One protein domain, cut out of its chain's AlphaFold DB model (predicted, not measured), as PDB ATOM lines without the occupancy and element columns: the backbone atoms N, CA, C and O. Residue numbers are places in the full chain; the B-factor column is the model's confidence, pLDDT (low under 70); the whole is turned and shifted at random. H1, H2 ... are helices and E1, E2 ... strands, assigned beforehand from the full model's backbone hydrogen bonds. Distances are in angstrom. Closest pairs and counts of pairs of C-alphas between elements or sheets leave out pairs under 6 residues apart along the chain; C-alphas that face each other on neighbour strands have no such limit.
ATOM      1  N   ALA A  14     151.241 120.753  90.379       97.44
ATOM      2  CA  ALA A  14     150.463 119.858  89.521       97.44
ATOM      3  C   ALA A  14     151.063 119.735  88.106       97.44
ATOM      4  O   ALA A  14     151.203 118.629  87.586       97.44
ATOM      5  N   THR A  15     151.469 120.858  87.506       97.25
ATOM      6  CA  THR A  15     152.134 120.894  86.195       97.25
ATOM      7  C   THR A  15     153.478 120.175  86.238       97.25
ATOM      8  O   THR A  15     153.785 119.388  85.347       97.25
ATOM      9  N   PHE A  16     154.267 120.409  87.289       98.12
ATOM     10  CA  PHE A  16     155.550 119.745  87.488       98.12
ATOM     11  C   PHE A  16     155.387 118.226  87.617       98.12
ATOM     12  O   PHE A  16     156.062 117.477  86.914       98.12
ATOM     13  N   SER A  17     154.439 117.769  88.440       98.00
ATOM     14  CA  SER A  17     154.171 116.342  88.624       98.00
ATOM     15  C   SER A  17     153.733 115.667  87.321       98.00
ATOM     16  O   SER A  17     154.232 114.590  87.000       98.00
ATOM     17  N   ALA A  18     152.851 116.305  86.543       97.94
ATOM     18  CA  ALA A  18     152.425 115.783  85.244       97.94
ATOM     19  C   ALA A  18     153.585 115.727  84.236       97.94
ATOM     20  O   ALA A  18     153.718 114.755  83.490       97.94
ATOM     21  N   LEU A  19     154.446 116.752  84.225       97.81
ATOM     22  CA  LEU A  19     155.647 116.780  83.393       97.81
ATOM     23  C   LEU A  19     156.592 115.629  83.746       97.81
ATOM     24  O   LEU A  19     157.030 114.905  82.854       97.81
ATOM     25  N   GLN A  20     156.884 115.449  85.034       97.69
ATOM     26  CA  GLN A  20     157.782 114.410  85.525       97.69
ATOM     27  C   GLN A  20     157.266 113.005  85.179       97.69
ATOM     28  O   GLN A  20     158.009 112.205  84.610       97.69
ATOM     29  N   GLU A  21     155.985 112.722  85.435       97.81
ATOM     30  CA  GLU A  21     155.360 111.428  85.127       97.81
ATOM     31  C   GLU A  21     155.456 111.087  83.631       97.81
ATOM     32  O   GLU A  21     155.898 109.994  83.251       97.81
ATOM     33  N   GLN A  22     155.087 112.036  82.767       97.56
ATOM     34  CA  GLN A  22     155.116 111.842  81.317       97.56
ATOM     35  C   GLN A  22     156.547 111.659  80.802       97.56
ATOM     36  O   GLN A  22     156.799 110.769  79.986       97.56
ATOM     37  N   LEU A  23     157.499 112.452  81.300       96.19
ATOM     38  CA  LEU A  23     158.908 112.343  80.925       96.19
ATOM     39  C   LEU A  23     159.515 110.998  81.322       96.19
ATOM     40  O   LEU A  23     160.224 110.389  80.522       96.19
ATOM     41  N   PHE A  24     159.224 110.512  82.527       95.75
ATOM     42  CA  PHE A  24     159.778 109.249  83.025       95.75
ATOM     43  C   PHE A  24     159.160 108.028  82.341       95.75
ATOM     44  O   PHE A  24     159.812 106.987  82.197       95.75
ATOM     45  N   SER A  25     157.932 108.170  81.847       95.62
ATOM     46  CA  SER A  25     157.235 107.145  81.068       95.62
ATOM     47  C   SER A  25     157.657 107.141  79.596       95.62
ATOM     48  O   SER A  25     157.579 106.110  78.926       95.62
ATOM     49  N   TYR A  26     158.153 108.268  79.084       95.94
ATOM     50  CA  TYR A  26     158.514 108.400  77.680       95.94
ATOM     51  C   TYR A  26     159.726 107.538  77.301       95.94
ATOM     52  O   TYR A  26     160.711 107.407  78.033       95.94
ATOM     53  N   ARG A  27     159.661 106.937  76.111       95.19
ATOM     54  CA  ARG A  27     160.766 106.212  75.481       95.19
ATOM     55  C   ARG A  27     160.937 106.749  74.069       95.19
ATOM     56  O   ARG A  27     160.002 106.730  73.275       95.19
ATOM     57  N   GLY A  28     162.138 107.218  73.767       93.44
ATOM     58  CA  GLY A  28     162.464 107.812  72.480       93.44
ATOM     59  C   GLY A  28     163.953 107.702  72.172       93.44
ATOM     60  O   GLY A  28     164.733 107.252  73.020       93.44
ATOM     61  N   PRO A  29     164.364 108.089  70.956       94.38
ATOM     62  CA  PRO A  29     165.765 108.078  70.577       94.38
ATOM     63  C   PRO A  29     166.563 109.026  71.477       94.38
ATOM     64  O   PRO A  29     166.217 110.195  71.649       94.38
ATOM     65  N   ALA A  30     167.665 108.518  72.019       95.38
ATOM     66  CA  ALA A  30     168.605 109.297  72.806       95.38
ATOM     67  C   ALA A  30     169.987 109.309  72.142       95.38
ATOM     68  O   ALA A  30     170.371 108.389  71.413       95.38
ATOM     69  N   ARG A  31     170.738 110.378  72.393       96.25
ATOM     70  CA  ARG A  31     172.158 110.495  72.060       96.25
ATOM     71  C   ARG A  31     172.960 110.446  73.343       96.25
ATOM     72  O   ARG A  31     172.587 111.074  74.331       96.25
ATOM     73  N   GLU A  32     174.060 109.715  73.312       96.50
ATOM     74  CA  GLU A  32     174.956 109.579  74.451       96.50
ATOM     75  C   GLU A  32     176.330 110.120  74.109       96.50
ATOM     76  O   GLU A  32     176.827 109.962  72.993       96.50
ATOM     77  N   MET A  33     176.942 110.742  75.106       94.56
ATOM     78  CA  MET A  33     178.331 111.149  75.087       94.56
ATOM     79  C   MET A  33     178.992 110.631  76.360       94.56
ATOM     80  O   MET A  33     178.415 110.716  77.444       94.56
ATOM     81  N   VAL A  34     180.200 110.094  76.213       94.94
ATOM     82  CA  VAL A  34     181.032 109.657  77.337       94.94
ATOM     83  C   VAL A  34     182.075 110.737  77.605       94.94
ATOM     84  O   VAL A  34     182.825 111.100  76.698       94.94
ATOM     85  N   GLN A  35     182.115 111.245  78.835       91.88
ATOM     86  CA  GLN A  35     183.104 112.212  79.309       91.88
ATOM     87  C   GLN A  35     183.700 111.688  80.612       91.88
ATOM     88  O   GLN A  35     183.019 111.615  81.631       91.88
ATOM     89  N   GLY A  36     184.966 111.266  80.558       94.00
ATOM     90  CA  GLY A  36     185.577 110.557  81.678       94.00
ATOM     91  C   GLY A  36     184.787 109.292  82.033       94.00
ATOM     92  O   GLY A  36     184.517 108.453  81.171       94.00
ATOM     93  N   ASP A  37     184.393 109.184  83.297       95.56
ATOM     94  CA  ASP A  37     183.624 108.082  83.866       95.56
ATOM     95  C   ASP A  37     182.101 108.216  83.677       95.56
ATOM     96  O   ASP A  37     181.346 107.308  84.042       95.56
ATOM     97  N   THR A  38     181.634 109.327  83.102       95.25
ATOM     98  CA  THR A  38     180.220 109.714  83.079       95.25
ATOM     99  C   THR A  38     179.607 109.589  81.688       95.25
ATOM    100  O   THR A  38     180.218 109.920  80.667       95.25
ATOM    101  N   ILE A  39     178.361 109.105  81.641       96.44
ATOM    102  CA  ILE A  39     177.524 109.127  80.435       96.44
ATOM    103  C   ILE A  39     176.537 110.285  80.563       96.44
ATOM    104  O   ILE A  39     175.662 110.273  81.429       96.44
ATOM    105  N   THR A  40     176.637 111.249  79.652       95.56
ATOM    106  CA  THR A  40     175.587 112.246  79.428       95.56
ATOM    107  C   THR A  40     174.658 111.731  78.339       95.56
ATOM    108  O   THR A  40     175.055 111.602  77.178       95.56
ATOM    109  N   ARG A  41     173.405 111.456  78.705       96.50
ATOM    110  CA  ARG A  41     172.350 111.051  77.773       96.50
ATOM    111  C   ARG A  41     171.414 112.226  77.524       96.50
ATOM    112  O   ARG A  41     170.932 112.839  78.469       96.50
ATOM    113  N   ARG A  42     171.134 112.518  76.256       97.00
ATOM    114  CA  ARG A  42     170.192 113.558  75.837       97.00
ATOM    115  C   ARG A  42     169.104 112.984  74.953       97.00
ATOM    116  O   ARG A  42     169.389 112.343  73.941       97.00
ATOM    117  N   LEU A  43     167.868 113.281  75.317       96.44
ATOM    118  CA  LEU A  43     166.684 113.068  74.500       96.44
ATOM    119  C   LEU A  43     166.186 114.441  74.054       96.44
ATOM    120  O   LEU A  43     165.951 115.318  74.882       96.44
ATOM    121  N   ALA A  44     166.098 114.659  72.744       96.06
ATOM    122  CA  ALA A  44     165.647 115.935  72.201       96.06
ATOM    123  C   ALA A  44     164.137 116.092  72.387       96.06
ATOM    124  O   ALA A  44     163.381 115.160  72.122       96.06
ATOM    125  N   MET A  45     163.696 117.292  72.769       96.38
ATOM    126  CA  MET A  45     162.275 117.651  72.784       96.38
ATOM    127  C   MET A  45     161.795 117.995  71.368       96.38
ATOM    128  O   MET A  45     161.376 119.114  71.072       96.38
ATOM    129  N   ASP A  46     161.910 117.015  70.470       94.44
ATOM    130  CA  ASP A  46     161.489 117.100  69.074       94.44
ATOM    131  C   ASP A  46     159.947 117.067  68.937       94.44
ATOM    132  O   ASP A  46     159.229 116.887  69.928       94.44
ATOM    133  N   PRO A  47     159.378 117.246  67.729       94.50
ATOM    134  CA  PRO A  47     157.927 117.228  67.558       94.50
ATOM    135  C   PRO A  47     157.237 115.930  68.010       94.50
ATOM    136  O   PRO A  47     156.074 115.983  68.406       94.50
ATOM    137  N   ALA A  48     157.898 114.772  67.936       94.88
ATOM    138  CA  ALA A  48     157.322 113.503  68.377       94.88
ATOM    139  C   ALA A  48     157.322 113.400  69.909       94.88
ATOM    140  O   ALA A  48     156.282 113.083  70.487       94.88
ATOM    141  N   ALA A  49     158.437 113.746  70.558       96.00
ATOM    142  CA  ALA A  49     158.541 113.815  72.013       96.00
ATOM    143  C   ALA A  49     157.530 114.810  72.598       96.00
ATOM    144  O   ALA A  49     156.796 114.478  73.522       96.00
ATOM    145  N   ARG A  50     157.398 115.998  71.998       95.56
ATOM    146  CA  ARG A  50     156.441 117.029  72.440       95.56
ATOM    147  C   ARG A  50     154.978 116.599  72.324       95.56
ATOM    148  O   ARG A  50     154.168 116.988  73.155       95.56
ATOM    149  N   ARG A  51     154.625 115.790  71.318       95.94
ATOM    150  CA  ARG A  51     153.276 115.200  71.222       95.94
ATOM    151  C   ARG A  51     153.034 114.130  72.284       95.94
ATOM    152  O   ARG A  51     151.911 114.006  72.754       95.94
ATOM    153  N   ALA A  52     154.063 113.361  72.633       96.50
ATOM    154  CA  ALA A  52     153.975 112.312  73.646       96.50
ATOM    155  C   ALA A  52     154.015 112.856  75.085       96.50
ATOM    156  O   ALA A  52     153.521 112.198  75.994       96.50
ATOM    157  N   ILE A  53     154.594 114.043  75.284       97.31
ATOM    158  CA  ILE A  53     154.768 114.704  76.582       97.31
ATOM    159  C   ILE A  53     154.073 116.079  76.526       97.31
ATOM    160  O   ILE A  53     154.742 117.116  76.507       97.31
ATOM    161  N   PRO A  54     152.731 116.134  76.433       96.75
ATOM    162  CA  PRO A  54     152.009 117.400  76.320       96.75
ATOM    163  C   PRO A  54     152.247 118.354  77.501       96.75
ATOM    164  O   PRO A  54     152.244 119.565  77.290       96.75
ATOM    165  N   ALA A  55     152.534 117.850  78.709       96.81
ATOM    166  CA  ALA A  55     152.841 118.688  79.877       96.81
ATOM    167  C   ALA A  55     154.117 119.536  79.700       96.81
ATOM    168  O   ALA A  55     154.295 120.548  80.373       96.81
ATOM    169  N   PHE A  56     155.000 119.179  78.759       96.94
ATOM    170  CA  PHE A  56     156.172 119.995  78.431       96.94
ATOM    171  C   PHE A  56     155.799 121.350  77.821       96.94
ATOM    172  O   PHE A  56     156.558 122.317  77.928       96.94
ATOM    173  N   GLU A  57     154.635 121.446  77.179       95.88
ATOM    174  CA  GLU A  57     154.209 122.692  76.559       95.88
ATOM    175  C   GLU A  57     153.916 123.793  77.577       95.88
ATOM    176  O   GLU A  57     154.122 124.958  77.238       95.88
ATOM    177  N   ASP A  58     153.510 123.448  78.802       95.69
ATOM    178  CA  ASP A  58     153.289 124.426  79.870       95.69
ATOM    179  C   ASP A  58     154.601 125.127  80.241       95.69
ATOM    180  O   ASP A  58     154.646 126.352  80.323       95.69
ATOM    181  N   PHE A  59     155.701 124.373  80.351       95.81
ATOM    182  CA  PHE A  59     157.038 124.942  80.536       95.81
ATOM    183  C   PHE A  59     157.476 125.768  79.321       95.81
ATOM    184  O   PHE A  59     157.870 126.926  79.448       95.81
ATOM    185  N   ARG A  60     157.390 125.186  78.118       94.94
ATOM    186  CA  ARG A  60     157.904 125.813  76.892       94.94
ATOM    187  C   ARG A  60     157.174 127.119  76.548       94.94
ATOM    188  O   ARG A  60     157.756 128.027  75.950       94.94
ATOM    189  N   ARG A  61     155.886 127.217  76.888       94.69
ATOM    190  CA  ARG A  61     155.057 128.412  76.669       94.69
ATOM    191  C   ARG A  61     155.049 129.377  77.852       94.69
ATOM    192  O   ARG A  61     154.453 130.443  77.720       94.69
ATOM    193  N   ASP A  62     155.709 129.050  78.961       96.19
ATOM    194  CA  ASP A  62     155.742 129.927  80.125       96.19
ATOM    195  C   ASP A  62     156.416 131.270  79.762       96.19
ATOM    196  O   ASP A  62     157.568 131.291  79.308       96.19
ATOM    197  N   PRO A  63     155.733 132.415  79.950       95.62
ATOM    198  CA  PRO A  63     156.273 133.715  79.562       95.62
ATOM    199  C   PRO A  63     157.514 134.103  80.375       95.62
ATOM    200  O   PRO A  63     158.365 134.837  79.870       95.62
ATOM    201  N   ARG A  64     157.663 133.592  81.606       95.62
ATOM    202  CA  ARG A  64     158.856 133.817  82.434       95.62
ATOM    203  C   ARG A  64     160.053 133.091  81.839       95.62
ATOM    204  O   ARG A  64     161.124 133.682  81.756       95.62
ATOM    205  N   TRP A  65     159.863 131.847  81.387       95.44
ATOM    206  CA  TRP A  65     160.904 131.079  80.698       95.44
ATOM    207  C   TRP A  65     161.334 131.793  79.420       95.44
ATOM    208  O   TRP A  65     162.506 132.123  79.262       95.44
ATOM    209  N   GLN A  66     160.380 132.091  78.539       94.56
ATOM    210  CA  GLN A  66     160.683 132.700  77.249       94.56
ATOM    211  C   GLN A  66     161.327 134.082  77.390       94.56
ATOM    212  O   GLN A  66     162.306 134.383  76.709       94.56
ATOM    213  N   GLY A  67     160.797 134.921  78.283       94.12
ATOM    214  CA  GLY A  67     161.344 136.249  78.541       94.12
ATOM    215  C   GLY A  67     162.762 136.180  79.098       94.12
ATOM    216  O   GLY A  67     163.655 136.857  78.588       94.12
ATOM    217  N   LEU A  68     162.996 135.323  80.097       93.12
ATOM    218  CA  LEU A  68     164.314 135.174  80.708       93.12
ATOM    219  C   LEU A  68     165.329 134.571  79.732       93.12
ATOM    220  O   LEU A  68     166.460 135.049  79.672       93.12
ATOM    221  N   ALA A  69     164.920 133.572  78.944       92.25
ATOM    222  CA  ALA A  69     165.758 132.959  77.923       92.25
ATOM    223  C   ALA A  69     166.257 133.996  76.909       92.25
ATOM    224  O   ALA A  69     167.457 134.177  76.696       92.25
ATOM    225  N   ARG A  70     165.335 134.765  76.337       92.06
ATOM    226  CA  ARG A  70     165.678 135.791  75.347       92.06
ATOM    227  C   ARG A  70     166.523 136.911  75.945       92.06
ATOM    228  O   ARG A  70     167.509 137.333  75.349       92.06
ATOM    229  N   TYR A  71     166.173 137.360  77.149       91.75
ATOM    230  CA  TYR A  71     166.882 138.449  77.814       91.75
ATOM    231  C   TYR A  71     168.323 138.075  78.186       91.75
ATOM    232  O   TYR A  71     169.244 138.842  77.922       91.75
ATOM    233  N   VAL A  72     168.531 136.898  78.785       89.75
ATOM    234  CA  VAL A  72     169.859 136.467  79.252       89.75
ATOM    235  C   VAL A  72     170.762 136.070  78.087       89.75
ATOM    236  O   VAL A  72     171.953 136.368  78.126       89.75
ATOM    237  N   SER A  73     170.219 135.419  77.053       87.62
ATOM    238  CA  SER A  73     171.002 135.099  75.851       87.62
ATOM    239  C   SER A  73     171.305 136.329  74.996       87.62
ATOM    240  O   SER A  73     172.314 136.334  74.296       87.62
ATOM    241  N   GLY A  74     170.457 137.362  75.045       89.31
ATOM    242  CA  GLY A  74     170.534 138.515  74.148       89.31
ATOM    243  C   GLY A  74     169.999 138.230  72.739       89.31
ATOM    244  O   GLY A  74     170.218 139.038  71.840       89.31
ATOM    245  N   PHE A  75     169.303 137.105  72.537       88.25
ATOM    246  CA  PHE A  75     168.764 136.689  71.243       88.25
ATOM    247  C   PHE A  75     167.288 136.307  71.353       88.25
ATOM    248  O   PHE A  75     166.887 135.578  72.258       88.25
ATOM    249  N   ASP A  76     166.477 136.741  70.385       91.12
ATOM    250  CA  ASP A  76     165.109 136.243  70.222       91.12
ATOM    251  C   ASP A  76     165.112 134.931  69.424       91.12
ATOM    252  O   ASP A  76     164.796 134.888  68.237       91.12
ATOM    253  N   ILE A  77     165.567 133.859  70.075       87.50
ATOM    254  CA  ILE A  77     165.651 132.524  69.484       87.50
ATOM    255  C   ILE A  77     165.129 131.473  70.459       87.50
ATOM    256  O   ILE A  77     165.366 131.546  71.665       87.50
ATOM    257  N   GLU A  78     164.421 130.476  69.929       86.50
ATOM    258  CA  GLU A  78     164.033 129.309  70.716       86.50
ATOM    259  C   GLU A  78     165.284 128.458  71.003       86.50
ATOM    260  O   GLU A  78     165.975 128.046  70.062       86.50
ATOM    261  N   PRO A  79     165.604 128.174  72.274       89.00
ATOM    262  CA  PRO A  79     166.751 127.348  72.611       89.00
ATOM    263  C   PRO A  79     166.495 125.875  72.275       89.00
ATOM    264  O   PRO A  79     165.364 125.387  72.258       89.00
ATOM    265  N   LEU A  80     167.579 125.131  72.067       91.50
ATOM    266  CA  LEU A  80     167.506 123.678  71.970       91.50
ATOM    267  C   LEU A  80     167.233 123.087  73.356       91.50
ATOM    268  O   LEU A  80     168.029 123.255  74.281       91.50
ATOM    269  N   LEU A  81     166.113 122.378  73.480       95.19
ATOM    270  CA  LEU A  81     165.669 121.765  74.727       95.19
ATOM    271  C   LEU A  81     165.851 120.249  74.678       95.19
ATOM    272  O   LEU A  81     165.427 119.573  73.735       95.19
ATOM    273  N   TYR A  82     166.473 119.719  75.728       96.25
ATOM    274  CA  TYR A  82     166.731 118.297  75.906       96.25
ATOM    275  C   TYR A  82     166.311 117.868  77.304       96.25
ATOM    276  O   TYR A  82     166.529 118.593  78.272       96.25
ATOM    277  N   VAL A  83     165.818 116.641  77.412       96.31
ATOM    278  CA  VAL A  83     165.863 115.902  78.672       96.31
ATOM    279  C   VAL A  83     167.272 115.344  78.786       96.31
ATOM    280  O   VAL A  83     167.715 114.592  77.910       96.31
ATOM    281  N   GLN A  84     167.996 115.750  79.824       95.31
ATOM    282  CA  GLN A  84     169.371 115.328  80.057       95.31
ATOM    283  C   GLN A  84     169.440 114.446  81.302       95.31
ATOM    284  O   GLN A  84     169.064 114.875  82.387       95.31
ATOM    285  N   SER A  85     169.951 113.226  81.142       94.25
ATOM    286  CA  SER A  85     170.285 112.331  82.253       94.25
ATOM    287  C   SER A  85     171.801 112.267  82.399       94.25
ATOM    288  O   SER A  85     172.505 111.964  81.430       94.25
ATOM    289  N   ILE A  86     172.293 112.539  83.604       93.31
ATOM    290  CA  ILE A  86     173.706 112.409  83.964       93.31
ATOM    291  C   ILE A  86     173.879 111.099  84.719       93.31
ATOM    292  O   ILE A  86     173.260 110.878  85.756       93.31
ATOM    293  N   LEU A  87     174.695 110.206  84.176       93.44
ATOM    294  CA  LEU A  87     174.932 108.884  84.738       93.44
ATOM    295  C   LEU A  87     176.413 108.795  85.127       93.44
ATOM    296  O   LEU A  87     177.226 108.402  84.282       93.44
ATOM    297  N   PRO A  88     176.778 109.169  86.367       91.88
ATOM    298  CA  PRO A  88     178.166 109.147  86.816       91.88
ATOM    299  C   PRO A  88     178.662 107.719  87.058       91.88
ATOM    300  O   PRO A  88     177.855 106.807  87.275       91.88
ATOM    301  N   ARG A  89     179.990 107.528  87.062       92.31
ATOM    302  CA  ARG A  89     180.659 106.254  87.400       92.31
ATOM    303  C   ARG A  89     180.157 105.052  86.590       92.31
ATOM    304  O   ARG A  89     179.928 103.965  87.120       92.31
ATOM    305  N   ARG A  90     179.936 105.244  85.289       95.75
ATOM    306  CA  ARG A  90     179.500 104.191  84.350       95.75
ATOM    307  C   ARG A  90     180.642 103.573  83.560       95.75
ATOM    308  O   ARG A  90     180.424 102.581  82.866       95.75
ATOM    309  N   ARG A  91     181.840 104.146  83.646       93.44
ATOM    310  CA  ARG A  91     183.062 103.634  83.026       93.44
ATOM    311  C   ARG A  91     184.191 103.621  84.047       93.44
ATOM    312  O   ARG A  91     184.234 104.477  84.921       93.44
ATOM    313  N   ASP A  92     185.102 102.669  83.889       95.81
ATOM    314  CA  ASP A  92     186.395 102.692  84.569       95.81
ATOM    315  C   ASP A  92     187.324 103.645  83.801       95.81
ATOM    316  O   ASP A  92     187.943 103.276  82.802       95.81
ATOM    317  N   ALA A  93     187.270 104.925  84.164       95.00
ATOM    318  CA  ALA A  93     187.973 106.018  83.501       95.00
ATOM    319  C   ALA A  93     188.218 107.173  84.488       95.00
ATOM    320  O   ALA A  93     187.707 107.174  85.606       95.00
ATOM    321  N   ALA A  94     188.996 108.173  84.066       94.12
ATOM    322  CA  ALA A  94     189.185 109.395  84.847       94.12
ATOM    323  C   ALA A  94     187.838 110.107  85.109       94.12
ATOM    324  O   ALA A  94     186.939 109.982  84.277       94.12
ATOM    325  N   PRO A  95     187.698 110.874  86.207       92.31
ATOM    326  CA  PRO A  95     186.458 111.582  86.524       92.31
ATOM    327  C   PRO A  95     185.972 112.484  85.390       92.31
ATOM    328  O   PRO A  95     186.785 113.020  84.629       92.31
ATOM    329  N   ASP A  96     184.655 112.680  85.310       91.56
ATOM    330  CA  ASP A  96     184.057 113.615  84.359       91.56
ATOM    331  C   ASP A  96     184.723 115.004  84.448       91.56
ATOM    332  O   ASP A  96     184.653 115.667  85.490       91.56
ATOM    333  N   PRO A  97     185.364 115.482  83.366       89.00
ATOM    334  CA  PRO A  97     185.989 116.800  83.338       89.00
ATOM    335  C   PRO A  97     185.003 117.956  83.571       89.00
ATOM    336  O   PRO A  97     185.441 119.050  83.922       89.00
ATOM    337  N   GLN A  98     183.694 117.736  83.415       88.06
ATOM    338  CA  GLN A  98     182.661 118.729  83.720       88.06
ATOM    339  C   GLN A  98     182.561 119.048  85.225       88.06
ATOM    340  O   GLN A  98     181.999 120.077  85.588       88.06
ATOM    341  N   LEU A  99     183.140 118.215  86.102       88.88
ATOM    342  CA  LEU A  99     183.212 118.470  87.548       88.88
ATOM    343  C   LEU A  99     184.252 119.538  87.920       88.88
ATOM    344  O   LEU A  99     184.190 120.114  89.006       88.88
ATOM    345  N   PRO A 108     178.958 135.079  74.524       73.56
ATOM    346  CA  PRO A 108     177.717 135.039  75.286       73.56
ATOM    347  C   PRO A 108     176.851 133.852  74.856       73.56
ATOM    348  O   PRO A 108     176.384 133.779  73.722       73.56
ATOM    349  N   ALA A 109     176.649 132.915  75.772       81.12
ATOM    350  CA  ALA A 109     175.709 131.821  75.629       81.12
ATOM    351  C   ALA A 109     174.992 131.639  76.958       81.12
ATOM    352  O   ALA A 109     175.561 131.885  78.024       81.12
ATOM    353  N   MET A 110     173.746 131.184  76.892       87.19
ATOM    354  CA  MET A 110     173.015 130.809  78.086       87.19
ATOM    355  C   MET A 110     172.804 129.305  78.141       87.19
ATOM    356  O   MET A 110     172.551 128.657  77.125       87.19
ATOM    357  N   LYS A 111     172.846 128.773  79.357       91.69
ATOM    358  CA  LYS A 111     172.387 127.428  79.676       91.69
ATOM    359  C   LYS A 111     171.389 127.523  80.814       91.69
ATOM    360  O   LYS A 111     171.508 128.386  81.684       91.69
ATOM    361  N   ALA A 112     170.389 126.661  80.765       94.06
ATOM    362  CA  ALA A 112     169.346 126.591  81.765       94.06
ATOM    363  C   ALA A 112     169.078 125.130  82.103       94.06
ATOM    364  O   ALA A 112     169.148 124.258  81.235       94.06
ATOM    365  N   TRP A 113     168.748 124.896  83.366       95.06
ATOM    366  CA  TRP A 113     168.398 123.589  83.891       95.06
ATOM    367  C   TRP A 113     167.098 123.722  84.674       95.06
ATOM    368  O   TRP A 113     167.005 124.531  85.594       95.06
ATOM    369  N   LEU A 114     166.104 122.925  84.291       95.75
ATOM    370  CA  LEU A 114     164.944 122.626  85.118       95.75
ATOM    371  C   LEU A 114     165.188 121.238  85.711       95.75
ATOM    372  O   LEU A 114     165.201 120.251  84.976       95.75
ATOM    373  N   PHE A 115     165.438 121.174  87.013       95.81
ATOM    374  CA  PHE A 115     165.651 119.905  87.701       95.81
ATOM    375  C   PHE A 115     164.310 119.184  87.871       95.81
ATOM    376  O   PHE A 115     163.341 119.782  88.330       95.81
ATOM    377  N   LEU A 116     164.253 117.922  87.441       95.62
ATOM    378  CA  LEU A 116     163.053 117.071  87.508       95.62
ATOM    379  C   LEU A 116     163.009 116.210  88.775       95.62
ATOM    380  O   LEU A 116     162.018 115.538  89.031       95.62
ATOM    381  N   GLU A 117     164.100 116.211  89.532       93.25
ATOM    382  CA  GLU A 117     164.296 115.477  90.774       93.25
ATOM    383  C   GLU A 117     165.152 116.352  91.689       93.25
ATOM    384  O   GLU A 117     165.889 117.226  91.212       93.25
ATOM    385  N   ASP A 118     165.083 116.101  92.992       92.88
ATOM    386  CA  ASP A 118     166.035 116.685  93.927       92.88
ATOM    387  C   ASP A 118     167.458 116.236  93.570       92.88
ATOM    388  O   ASP A 118     167.691 115.084  93.200       92.88
ATOM    389  N   VAL A 119     168.423 117.153  93.694       91.00
ATOM    390  CA  VAL A 119     169.842 116.887  93.415       91.00
ATOM    391  C   VAL A 119     170.645 117.042  94.705       91.00
ATOM    392  O   VAL A 119     171.069 118.155  95.041       91.00
ATOM    393  N   PRO A 120     170.850 115.949  95.459       90.19
ATOM    394  CA  PRO A 120     171.668 115.966  96.661       90.19
ATOM    395  C   PRO A 120     173.117 116.371  96.374       90.19
ATOM    396  O   PRO A 120     173.640 116.137  95.280       90.19
ATOM    397  N   VAL A 121     173.802 116.935  97.370       88.56
ATOM    398  CA  VAL A 121     175.181 117.440  97.225       88.56
ATOM    399  C   VAL A 121     176.144 116.344  96.755       88.56
ATOM    400  O   VAL A 121     177.002 116.583  95.907       88.56
ATOM    401  N   GLU A 122     175.969 115.123  97.249       86.25
ATOM    402  CA  GLU A 122     176.759 113.942  96.901       86.25
ATOM    403  C   GLU A 122     176.581 113.478  95.449       86.25
ATOM    404  O   GLU A 122     177.410 112.723  94.941       86.25
ATOM    405  N   THR A 123     175.523 113.933  94.772       82.75
ATOM    406  CA  THR A 123     175.265 113.622  93.357       82.75
ATOM    407  C   THR A 123     175.847 114.658  92.396       82.75
ATOM    408  O   THR A 123     175.752 114.480  91.184       82.75
ATOM    409  N   GLY A 124     176.511 115.694  92.923       83.88
ATOM    410  CA  GLY A 124     177.178 116.722  92.128       83.88
ATOM    411  C   GLY A 124     176.198 117.762  91.576       83.88
ATOM    412  O   GLY A 124     175.971 117.799  90.367       83.88
ATOM    413  N   PRO A 125     175.612 118.620  92.432       89.06
ATOM    414  CA  PRO A 125     174.732 119.687  91.982       89.06
ATOM    415  C   PRO A 125     175.499 120.716  91.153       89.06
ATOM    416  O   PRO A 125     176.726 120.828  91.224       89.06
ATOM    417  N   PHE A 126     174.757 121.536  90.409       91.25
ATOM    418  CA  PHE A 126     175.350 122.657  89.695       91.25
ATOM    419  C   PHE A 126     176.021 123.632  90.676       91.25
ATOM    420  O   PHE A 126     175.367 124.223  91.538       91.25
ATOM    421  N   ALA A 127     177.331 123.818  90.518       92.31
ATOM    422  CA  ALA A 127     178.135 124.748  91.297       92.31
ATOM    423  C   ALA A 127     178.635 125.889  90.405       92.31
ATOM    424  O   ALA A 127     179.036 125.681  89.264       92.31
TER     425      ALA A 127
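What this domain is: This is residues 14 to 99 and 108 to 127 of the 162 residues of the protein "Phytanoyl-CoA dioxygenase" of Sphingomonas sp. BHC-A (UniProt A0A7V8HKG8). A single antiparallel sheet of three strands, E1, E2 and E3, forms one side of the domain, and the four helices are strung in an arc off it, with none on the sheet. H1, H2 and H3 gather loosely beyond the end of the sheet where E1 and E3 begin and E2 ends, while H4 lies farther off. Residues 88 to 99 loop round the other end of the sheet; residues 108 to 127 run from beside the end of H4 past the sheet towards H1 and then fold back. The printed part has 106 residues, with four named helices and three named strands in the order H1 E1 E2 H2 H3 H4 E3, sheet order E1 - E2 - E3, class mixed, helices and strands. It is only just compact, close to loose, with a radius of gyration of the C-alphas of 15.2 A, and spans 42 by 35 by 25 A.

Where its parts are: In the sheet, E2 is residues 38 to 44, 19.2 A long; E1 is residues 30 to 35, 16.2 A; E3 is residues 82 to 87, 15.3 A, ending at C-alpha 87 (174.932, 108.884, 84.738). H1 is residues 14 to 25, 16.7 A, beginning at C-alpha 14 (150.463, 119.858, 89.521). H2 is residues 47 to 52, 8.8 A, and H3 is residues 56 to 60, 6.3 A. H4 is residues 63 to 73, 15.3 A, beginning at C-alpha 63 (156.273, 133.715, 79.562).

How they stand to each other: E2 is the inner strand. E1 and E2 form a hairpin, antiparallel at 154 degrees, with N 31 and O 42 within hydrogen-bond range at 2.8 A. E2 and E3 are antiparallel at 162 degrees, with N 41 and O 85 within range at 2.9 A. H1 is apart from E3, but only just, at 8.1 A. H1 and H3 are close but not clearly touching, the closest C-alphas being those of Leu 19 and Phe 56, 5.9 A. H1 and H2 are likewise close but not clearly touching, Gln 22 and Ala 52 having the closest C-alphas at 7.8 A, and stand about perpendicular at 75 degrees. H3 and H4 are also close but not clearly touching, with closest C-alphas Phe 59 and Trp 65, 7.3 A. H4 is apart from H1, H2, E1 and E2. In H1, H2, H3 and H4 every O i to N i+4 pair is within hydrogen-bond range.

The domain as a whole: The two C-alphas farthest apart are those of Pro 63 and Asp 92, 43.5 A. Residues 100 to 107 are cut out, and C-alphas 99 and 108 are 21.3 A apart across the cut. No link between named elements is long; H4 to E3, 8 residues, is short, and the others are tight. The mean pLDDT of the printed part is 93.5, and no printed residue is under 70.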